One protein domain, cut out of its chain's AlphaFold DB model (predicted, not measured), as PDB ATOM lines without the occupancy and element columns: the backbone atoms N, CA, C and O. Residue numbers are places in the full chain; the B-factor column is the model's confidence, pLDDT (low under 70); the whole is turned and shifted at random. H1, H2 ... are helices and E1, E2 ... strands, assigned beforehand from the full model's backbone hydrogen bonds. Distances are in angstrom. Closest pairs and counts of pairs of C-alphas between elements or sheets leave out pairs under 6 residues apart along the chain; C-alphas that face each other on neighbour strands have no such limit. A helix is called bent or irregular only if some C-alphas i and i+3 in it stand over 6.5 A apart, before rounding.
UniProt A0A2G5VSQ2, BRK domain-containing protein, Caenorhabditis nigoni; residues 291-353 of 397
ATOM      1  N   PRO A 291     -18.553 -20.034 -31.457       74.12
ATOM      2  CA  PRO A 291     -19.690 -20.790 -31.953       74.12
ATOM      3  C   PRO A 291     -21.005 -20.308 -31.323       74.12
ATOM      4  O   PRO A 291     -21.023 -19.906 -30.152       74.12
ATOM      5  N   PRO A 292     -22.114 -20.364 -32.083       82.50
ATOM      6  CA  PRO A 292     -23.427 -20.031 -31.564       82.50
ATOM      7  C   PRO A 292     -23.837 -21.016 -30.471       82.50
ATOM      8  O   PRO A 292     -23.504 -22.204 -30.495       82.50
ATOM      9  N   VAL A 293     -24.578 -20.495 -29.506       81.81
ATOM     10  CA  VAL A 293     -24.974 -21.196 -28.295       81.81
ATOM     11  C   VAL A 293     -26.459 -21.462 -28.375       81.81
ATOM     12  O   VAL A 293     -27.267 -20.555 -28.564       81.81
ATOM     13  N   TYR A 294     -26.827 -22.723 -28.200       84.38
ATOM     14  CA  TYR A 294     -28.223 -23.126 -28.234       84.38
ATOM     15  C   TYR A 294     -28.929 -22.733 -26.933       84.38
ATOM     16  O   TYR A 294     -28.438 -23.015 -25.834       84.38
ATOM     17  N   PHE A 295     -30.096 -22.112 -27.082       87.12
ATOM     18  CA  PHE A 295     -31.001 -21.739 -26.001       87.12
ATOM     19  C   PHE A 295     -32.388 -22.312 -26.261       87.12
ATOM     20  O   PHE A 295     -32.826 -22.396 -27.410       87.12
ATOM     21  N   THR A 296     -33.078 -22.652 -25.179       86.56
ATOM     22  CA  THR A 296     -34.454 -23.148 -25.203       86.56
ATOM     23  C   THR A 296     -35.301 -22.289 -24.277       86.56
ATOM     24  O   THR A 296     -34.883 -22.003 -23.152       86.56
ATOM     25  N   HIS A 297     -36.467 -21.847 -24.741       91.81
ATOM     26  CA  HIS A 297     -37.407 -21.097 -23.915       91.81
ATOM     27  C   HIS A 297     -37.969 -22.006 -22.812       91.81
ATOM     28  O   HIS A 297     -38.398 -23.126 -23.083       91.81
ATOM     29  N   ARG A 298     -37.947 -21.543 -21.560       84.62
ATOM     30  CA  ARG A 298     -38.227 -22.365 -20.370       84.62
ATOM     31  C   ARG A 298     -39.659 -22.861 -20.301       84.62
ATOM     32  O   ARG A 298     -39.876 -23.983 -19.866       84.62
ATOM     33  N   GLU A 299     -40.617 -22.033 -20.702       86.12
ATOM     34  CA  GLU A 299     -42.038 -22.380 -20.588       86.12
ATOM     35  C   GLU A 299     -42.561 -23.156 -21.799       86.12
ATOM     36  O   GLU A 299     -43.497 -23.935 -21.669       86.12
ATOM     37  N   THR A 300     -41.977 -22.939 -22.980       90.06
ATOM     38  CA  THR A 300     -42.517 -23.478 -24.240       90.06
ATOM     39  C   THR A 300     -41.683 -24.619 -24.807       90.06
ATOM     40  O   THR A 300     -42.136 -25.298 -25.720       90.06
ATOM     41  N   GLY A 301     -40.450 -24.815 -24.327       82.31
ATOM     42  CA  GLY A 301     -39.522 -25.791 -24.900       82.31
ATOM     43  C   GLY A 301     -39.018 -25.423 -26.303       82.31
ATOM     44  O   GLY A 301     -38.254 -26.180 -26.902       82.31
ATOM     45  N   GLU A 302     -39.401 -24.262 -26.848       88.81
ATOM     46  CA  GLU A 302     -39.009 -23.856 -28.195       88.81
ATOM     47  C   GLU A 302     -37.536 -23.436 -28.243       88.81
ATOM     48  O   GLU A 302     -37.053 -22.634 -27.435       88.81
ATOM     49  N   ARG A 303     -36.802 -23.978 -29.222       86.25
ATOM     50  CA  ARG A 303     -35.397 -23.629 -29.455       86.25
ATOM     51  C   ARG A 303     -35.289 -22.276 -30.150       86.25
ATOM     52  O   ARG A 303     -36.000 -21.999 -31.113       86.25
ATOM     53  N   LEU A 304     -34.331 -21.468 -29.705       91.12
ATOM     54  CA  LEU A 304     -34.027 -20.184 -30.325       91.12
ATOM     55  C   LEU A 304     -33.567 -20.393 -31.789       91.12
ATOM     56  O   LEU A 304     -32.697 -21.248 -32.027       91.12
ATOM     57  N   PRO A 305     -34.111 -19.637 -32.769       91.62
ATOM     58  CA  PRO A 305     -33.739 -19.759 -34.176       91.62
ATOM     59  C   PRO A 305     -32.233 -19.630 -34.385       91.62
ATOM     60  O   PRO A 305     -31.572 -18.842 -33.706       91.62
ATOM     61  N   LYS A 306     -31.686 -20.383 -35.345       84.50
ATOM     62  CA  LYS A 306     -30.237 -20.498 -35.568       84.50
ATOM     63  C   LYS A 306     -29.565 -19.141 -35.805       84.50
ATOM     64  O   LYS A 306     -28.433 -18.939 -35.385       84.50
ATOM     65  N   GLU A 307     -30.266 -18.212 -36.444       89.75
ATOM     66  CA  GLU A 307     -29.795 -16.863 -36.769       89.75
ATOM     67  C   GLU A 307     -29.767 -15.927 -35.552       89.75
ATOM     68  O   GLU A 307     -29.123 -14.883 -35.599       89.75
ATOM     69  N   SER A 308     -30.481 -16.283 -34.481       91.44
ATOM     70  CA  SER A 308     -30.617 -15.488 -33.252       91.44
ATOM     71  C   SER A 308     -29.798 -16.045 -32.088       91.44
ATOM     72  O   SER A 308     -29.852 -15.497 -30.991       91.44
ATOM     73  N   GLN A 309     -29.061 -17.139 -32.302       89.06
ATOM     74  CA  GLN A 309     -28.253 -17.750 -31.255       89.06
ATOM     75  C   GLN A 309     -27.075 -16.843 -30.897       89.06
ATOM     76  O   GLN A 309     -26.257 -16.549 -31.776       89.06
ATOM     77  N   PRO A 310     -26.970 -16.399 -29.630       88.31
ATOM     78  CA  PRO A 310     -25.843 -15.594 -29.195       88.31
ATOM     79  C   PRO A 310     -24.581 -16.442 -29.225       88.31
ATOM     80  O   PRO A 310     -24.623 -17.677 -29.171       88.31
ATOM     81  N   LYS A 311     -23.440 -15.777 -29.298       86.06
ATOM     82  CA  LYS A 311     -22.165 -16.484 -29.311       86.06
ATOM     83  C   LYS A 311     -21.737 -16.880 -27.904       86.06
ATOM     84  O   LYS A 311     -22.234 -16.346 -26.910       86.06
ATOM     85  N   ILE A 312     -20.794 -17.814 -27.801       76.88
ATOM     86  CA  ILE A 312     -20.305 -18.313 -26.505       76.88
ATOM     87  C   ILE A 312     -19.719 -17.206 -25.626       76.88
ATOM     88  O   ILE A 312     -19.921 -17.210 -24.410       76.88
ATOM     89  N   THR A 313     -19.085 -16.208 -26.239       78.12
ATOM     90  CA  THR A 313     -18.576 -15.020 -25.542       78.12
ATOM     91  C   THR A 313     -19.677 -14.087 -25.022       78.12
ATOM     92  O   THR A 313     -19.442 -13.321 -24.089       78.12
ATOM     93  N   GLU A 314     -20.892 -14.176 -25.567       84.25
ATOM     94  CA  GLU A 314     -22.030 -13.297 -25.267       84.25
ATOM     95  C   GLU A 314     -23.034 -13.927 -24.283       84.25
ATOM     96  O   GLU A 314     -23.948 -13.241 -23.819       84.25
ATOM     97  N   ILE A 315     -22.866 -15.209 -23.922       82.19
ATOM     98  CA  ILE A 315     -23.799 -15.984 -23.078       82.19
ATOM     99  C   ILE A 315     -24.180 -15.235 -21.802       82.19
ATOM    100  O   ILE A 315     -25.357 -15.146 -21.460       82.19
ATOM    101  N   ALA A 316     -23.187 -14.718 -21.076       74.38
ATOM    102  CA  ALA A 316     -23.412 -14.129 -19.760       74.38
ATOM    103  C   ALA A 316     -24.302 -12.880 -19.838       74.38
ATOM    104  O   ALA A 316     -25.249 -12.756 -19.061       74.38
ATOM    105  N   SER A 317     -24.030 -11.981 -20.788       83.44
ATOM    106  CA  SER A 317     -24.870 -10.811 -21.065       83.44
ATOM    107  C   SER A 317     -26.246 -11.219 -21.576       83.44
ATOM    108  O   SER A 317     -27.255 -10.724 -21.083       83.44
ATOM    109  N   TRP A 318     -26.299 -12.185 -22.492       90.56
ATOM    110  CA  TRP A 318     -27.543 -12.583 -23.135       90.56
ATOM    111  C   TRP A 318     -28.530 -13.233 -22.155       90.56
ATOM    112  O   TRP A 318     -29.704 -12.885 -22.170       90.56
ATOM    113  N   ILE A 319     -28.073 -14.106 -21.244       84.25
ATOM    114  CA  ILE A 319     -28.926 -14.704 -20.195       84.25
ATOM    115  C   ILE A 319     -29.512 -13.635 -19.271       84.25
ATOM    116  O   ILE A 319     -30.649 -13.764 -18.823       84.25
ATOM    117  N   MET A 320     -28.735 -12.596 -18.946       79.94
ATOM    118  CA  MET A 320     -29.227 -11.505 -18.101       79.94
ATOM    119  C   MET A 320     -30.332 -10.706 -18.795       79.94
ATOM    120  O   MET A 320     -31.242 -10.229 -18.122       79.94
ATOM    121  N   GLU A 321     -30.258 -10.577 -20.118       91.00
ATOM    122  CA  GLU A 321     -31.257  -9.887 -20.940       91.00
ATOM    123  C   GLU A 321     -32.462 -10.775 -21.293       91.00
ATOM    124  O   GLU A 321     -33.542 -10.253 -21.556       91.00
ATOM    125  N   ASN A 322     -32.303 -12.104 -21.255       92.62
ATOM    126  CA  ASN A 322     -33.303 -13.084 -21.688       92.62
ATOM    127  C   ASN A 322     -33.529 -14.168 -20.606       92.62
ATOM    128  O   ASN A 322     -33.185 -15.337 -20.811       92.62
ATOM    129  N   PRO A 323     -34.100 -13.810 -19.436       91.50
ATOM    130  CA  PRO A 323     -34.225 -14.715 -18.286       91.50
ATOM    131  C   PRO A 323     -35.169 -15.905 -18.521       91.50
ATOM    132  O   PRO A 323     -35.055 -16.916 -17.822       91.50
ATOM    133  N   ASP A 324     -36.061 -15.799 -19.506       93.38
ATOM    134  CA  ASP A 324     -37.038 -16.833 -19.868       93.38
ATOM    135  C   ASP A 324     -36.418 -17.973 -20.682       93.38
ATOM    136  O   ASP A 324     -37.072 -18.968 -20.976       93.38
ATOM    137  N   TYR A 325     -35.134 -17.866 -21.022       89.50
ATOM    138  CA  TYR A 325     -34.399 -18.894 -21.739       89.50
ATOM    139  C   TYR A 325     -33.432 -19.635 -20.813       89.50
ATOM    140  O   TYR A 325     -32.821 -19.095 -19.883       89.50
ATOM    141  N   SER A 326     -33.282 -20.925 -21.080       84.12
ATOM    142  CA  SER A 326     -32.248 -21.767 -20.495       84.12
ATOM    143  C   SER A 326     -31.166 -22.034 -21.522       84.12
ATOM    144  O   SER A 326     -31.437 -22.323 -22.689       84.12
ATOM    145  N   VAL A 327     -29.923 -21.949 -21.058       81.81
ATOM    146  CA  VAL A 327     -28.762 -22.435 -21.794       81.81
ATOM    147  C   VAL A 327     -28.939 -23.935 -21.985       81.81
ATOM    148  O   VAL A 327     -29.166 -24.656 -21.013       81.81
ATOM    149  N   HIS A 328     -28.827 -24.419 -23.219       77.25
ATOM    150  CA  HIS A 328     -28.844 -25.854 -23.481       77.25
ATOM    151  C   HIS A 328     -27.750 -26.547 -22.650       77.25
ATOM    152  O   HIS A 328     -26.638 -26.030 -22.551       77.25
ATOM    153  N   CYS A 329     -28.028 -27.711 -22.055       62.47
ATOM    154  CA  CYS A 329     -27.135 -28.383 -21.093       62.47
ATOM    155  C   CYS A 329     -25.677 -28.520 -21.577       62.47
ATOM    156  O   CYS A 329     -24.735 -28.375 -20.799       62.47
ATOM    157  N   HIS A 330     -25.485 -28.686 -22.887       58.00
ATOM    158  CA  HIS A 330     -24.178 -28.700 -23.537       58.00
ATOM    159  C   HIS A 330     -23.438 -27.372 -23.324       58.00
ATOM    160  O   HIS A 330     -22.352 -27.360 -22.760       58.00
ATOM    161  N   SER A 331     -24.063 -26.250 -23.684       65.88
ATOM    162  CA  SER A 331     -23.588 -24.871 -23.487       65.88
ATOM    163  C   SER A 331     -23.327 -24.509 -22.016       65.88
ATOM    164  O   SER A 331     -22.430 -23.723 -21.717       65.88
ATOM    165  N   ALA A 332     -24.063 -25.118 -21.083       63.69
ATOM    166  CA  ALA A 332     -23.840 -24.937 -19.649       63.69
ATOM    167  C   ALA A 332     -22.579 -25.676 -19.160       63.69
ATOM    168  O   ALA A 332     -21.817 -25.127 -18.361       63.69
ATOM    169  N   LEU A 333     -22.305 -26.878 -19.687       58.88
ATOM    170  CA  LEU A 333     -21.029 -27.574 -19.473       58.88
ATOM    171  C   LEU A 333     -19.851 -26.762 -20.044       58.88
ATOM    172  O   LEU A 333     -18.822 -26.658 -19.379       58.88
ATOM    173  N   PHE A 334     -20.021 -26.099 -21.200       60.59
ATOM    174  CA  PHE A 334     -19.021 -25.167 -21.753       60.59
ATOM    175  C   PHE A 334     -18.714 -24.008 -20.798       60.59
ATOM    176  O   PHE A 334     -17.548 -23.707 -20.546       60.59
ATOM    177  N   GLN A 335     -19.745 -23.377 -20.232       59.66
ATOM    178  CA  GLN A 335     -19.560 -22.289 -19.271       59.66
ATOM    179  C   GLN A 335     -18.850 -22.766 -17.997       59.66
ATOM    180  O   GLN A 335     -17.995 -22.050 -17.474       59.66
ATOM    181  N   LYS A 336     -19.189 -23.968 -17.513       63.03
ATOM    182  CA  LYS A 336     -18.576 -24.577 -16.325       63.03
ATOM    183  C   LYS A 336     -17.090 -24.874 -16.530       63.03
ATOM    184  O   LYS A 336     -16.301 -24.623 -15.624       63.03
ATOM    185  N   PHE A 337     -16.718 -25.357 -17.715       52.97
ATOM    186  CA  PHE A 337     -15.327 -25.623 -18.078       52.97
ATOM    187  C   PHE A 337     -14.511 -24.324 -18.220       52.97
ATOM    188  O   PHE A 337     -13.408 -24.235 -17.691       52.97
ATOM    189  N   LEU A 338     -15.078 -23.288 -18.854       54.22
ATOM    190  CA  LEU A 338     -14.393 -22.011 -19.116       54.22
ATOM    191  C   LEU A 338     -14.209 -21.113 -17.883       54.22
ATOM    192  O   LEU A 338     -13.199 -20.423 -17.773       54.22
ATOM    193  N   ASN A 339     -15.192 -21.066 -16.983       56.59
ATOM    194  CA  ASN A 339     -15.264 -20.015 -15.959       56.59
ATOM    195  C   ASN A 339     -15.031 -20.509 -14.521       56.59
ATOM    196  O   ASN A 339     -15.055 -19.697 -13.594       56.59
ATOM    197  N   GLY A 340     -14.815 -21.815 -14.311       51.47
ATOM    198  CA  GLY A 340     -14.953 -22.420 -12.983       51.47
ATOM    199  C   GLY A 340     -16.417 -22.447 -12.521       51.47
ATOM    200  O   GLY A 340     -17.295 -21.914 -13.201       51.47
ATOM    201  N   GLU A 341     -16.701 -23.125 -11.399       40.56
ATOM    202  CA  GLU A 341     -18.065 -23.521 -10.998       40.56
ATOM    203  C   GLU A 341     -19.126 -22.407 -11.161       40.56
ATOM    204  O   GLU A 341     -19.038 -21.367 -10.503       40.56
ATOM    205  N   PRO A 342     -20.158 -22.612 -12.004       47.47
ATOM    206  CA  PRO A 342     -21.261 -21.676 -12.128       47.47
ATOM    207  C   PRO A 342     -22.222 -21.814 -10.943       47.47
ATOM    208  O   PRO A 342     -22.374 -22.889 -10.362       47.47
ATOM    209  N   ASP A 343     -22.916 -20.719 -10.622       46.41
ATOM    210  CA  ASP A 343     -23.977 -20.683  -9.614       46.41
ATOM    211  C   ASP A 343     -25.062 -21.736  -9.941       46.41
ATOM    212  O   ASP A 343     -25.774 -21.588 -10.946       46.41
ATOM    213  N   PRO A 344     -25.224 -22.790  -9.116       44.91
ATOM    214  CA  PRO A 344     -26.118 -23.915  -9.401       44.91
ATOM    215  C   PRO A 344     -27.593 -23.503  -9.496       44.91
ATOM    216  O   PRO A 344     -28.411 -24.261 -10.005       44.91
ATOM    217  N   LYS A 345     -27.952 -22.288  -9.060       45.38
ATOM    218  CA  LYS A 345     -29.317 -21.753  -9.175       45.38
ATOM    219  C   LYS A 345     -29.674 -21.238 -10.573       45.38
ATOM    220  O   LYS A 345     -30.829 -20.884 -10.793       45.38
ATOM    221  N   LYS A 346     -28.712 -21.150 -11.503       45.97
ATOM    222  CA  LYS A 346     -28.913 -20.601 -12.861       45.97
ATOM    223  C   LYS A 346     -28.755 -21.624 -13.988       45.97
ATOM    224  O   LYS A 346     -29.022 -21.291 -15.139       45.97
ATOM    225  N   VAL A 347     -28.352 -22.851 -13.662       42.38
ATOM    226  CA  VAL A 347     -28.263 -23.969 -14.605       42.38
ATOM    227  C   VAL A 347     -29.430 -24.905 -14.317       42.38
ATOM    228  O   VAL A 347     -29.361 -25.722 -13.405       42.38
ATOM    229  N   MET A 348     -30.520 -24.778 -15.072       39.03
ATOM    230  CA  MET A 348     -31.494 -25.865 -15.139       39.03
ATOM    231  C   MET A 348     -30.984 -26.877 -16.155       39.03
ATOM    232  O   MET A 348     -30.833 -26.550 -17.334       39.03
ATOM    233  N   MET A 349     -30.725 -28.102 -15.699       35.84
ATOM    234  CA  MET A 349     -30.714 -29.244 -16.602       35.84
ATOM    235  C   MET A 349     -32.156 -29.402 -17.070       35.84
ATOM    236  O   MET A 349     -33.021 -29.809 -16.303       35.84
ATOM    237  N   VAL A 350     -32.440 -28.933 -18.282       36.97
ATOM    238  CA  VAL A 350     -33.663 -29.332 -18.964       36.97
ATOM    239  C   VAL A 350     -33.370 -30.751 -19.418       36.97
ATOM    240  O   VAL A 350     -32.623 -30.942 -20.379       36.97
ATOM    241  N   ASP A 351     -33.866 -31.731 -18.665       35.22
ATOM    242  CA  ASP A 351     -34.085 -33.054 -19.231       35.22
ATOM    243  C   ASP A 351     -34.925 -32.814 -20.487       35.22
ATOM    244  O   ASP A 351     -35.943 -32.119 -20.430       35.22
ATOM    245  N   GLU A 352     -34.469 -33.291 -21.647       36.38
ATOM    246  CA  GLU A 352     -35.338 -33.390 -22.817       36.38
ATOM    247  C   GLU A 352     -36.410 -34.446 -22.496       36.38
ATOM    248  O   GLU A 352     -36.395 -35.551 -23.030       36.38
ATOM    249  N   GLU A 353     -37.350 -34.123 -21.604       30.48
ATOM    250  CA  GLU A 353     -38.679 -34.706 -21.654       30.48
ATOM    251  C   GLU A 353     -39.296 -34.180 -22.944       30.48
ATOM    252  O   GLU A 353     -39.834 -33.076 -23.032       30.48
TER     253      GLU A 353
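This is residues 291 to 353 of the 397 residues of the protein "BRK domain-containing protein" of Caenorhabditis nigoni (UniProt A0A2G5VSQ2). A short two-stranded ladder, E1 and E2, is joined by two helices about perpendicular to each other: H2 leads away from the ladder one residue after the end of E2, and H1 comes near the first residue of E2, Tyr 325, with its Ile 319 and near H2 with its first residue, Ile 312. Two long loops make up much of the rest: residues 298 to 311 swing from the end of E1 back to the start of H1, and residues 340 to 353 fold back from the far end of H2. The printed part has 63 residues, with E1, H1, E2, H2 along the chain, the sheet order E1 - E2, antiparallel. The class is mixed, helices and strands, with 27 residues in named elements, under half. The whole is compact, with a radius of gyration of the C-alphas of 10.9 A and spans of 29 by 25 by 19 A.

E1, residues 295 to 297, and E2, residues 325 to 327, are antiparallel neighbours at 149 degrees; N 296 and O 326 are 3.0 A apart and N 326 and O 296 2.8 A, within hydrogen-bond range. H1, residues 312 to 321, comes closest to E2 at the C-alphas of Ile 319 and Tyr 325, 7.1 A apart. H2, residues 329 to 339, is close to H1 but not clearly touching: their closest C-alphas, Ile 312 and Ser 331, are 7.9 A apart, and their lines are about perpendicular, at 74 degrees. E1 and H2 are only just apart, 8.4 A at the closest C-alphas. In H2 every O i to N i+4 pair is within hydrogen-bond range; in H1, 4 of 6 are.

E1 begins at C-alpha 295, (-31.001, -21.739, -26.001), and is 6.8 A long. H1 is 14.9 A long and irregular, with C-alphas 313 and 316 7.6 A apart. E2 is 6.7 A long. H2, 15.4 A long, ends at C-alpha 339, (-15.264, -20.015, -15.959).

The two C-alphas farthest apart, Thr 300 and Gly 340, are 29.8 A apart. The printed part has no cut. The link E1 to H1 is long, 14 residues; H1 to E2 and E2 to H2 are tight. Mean pLDDT of the printed part is 71.2; residues 329 to 353 are under 70.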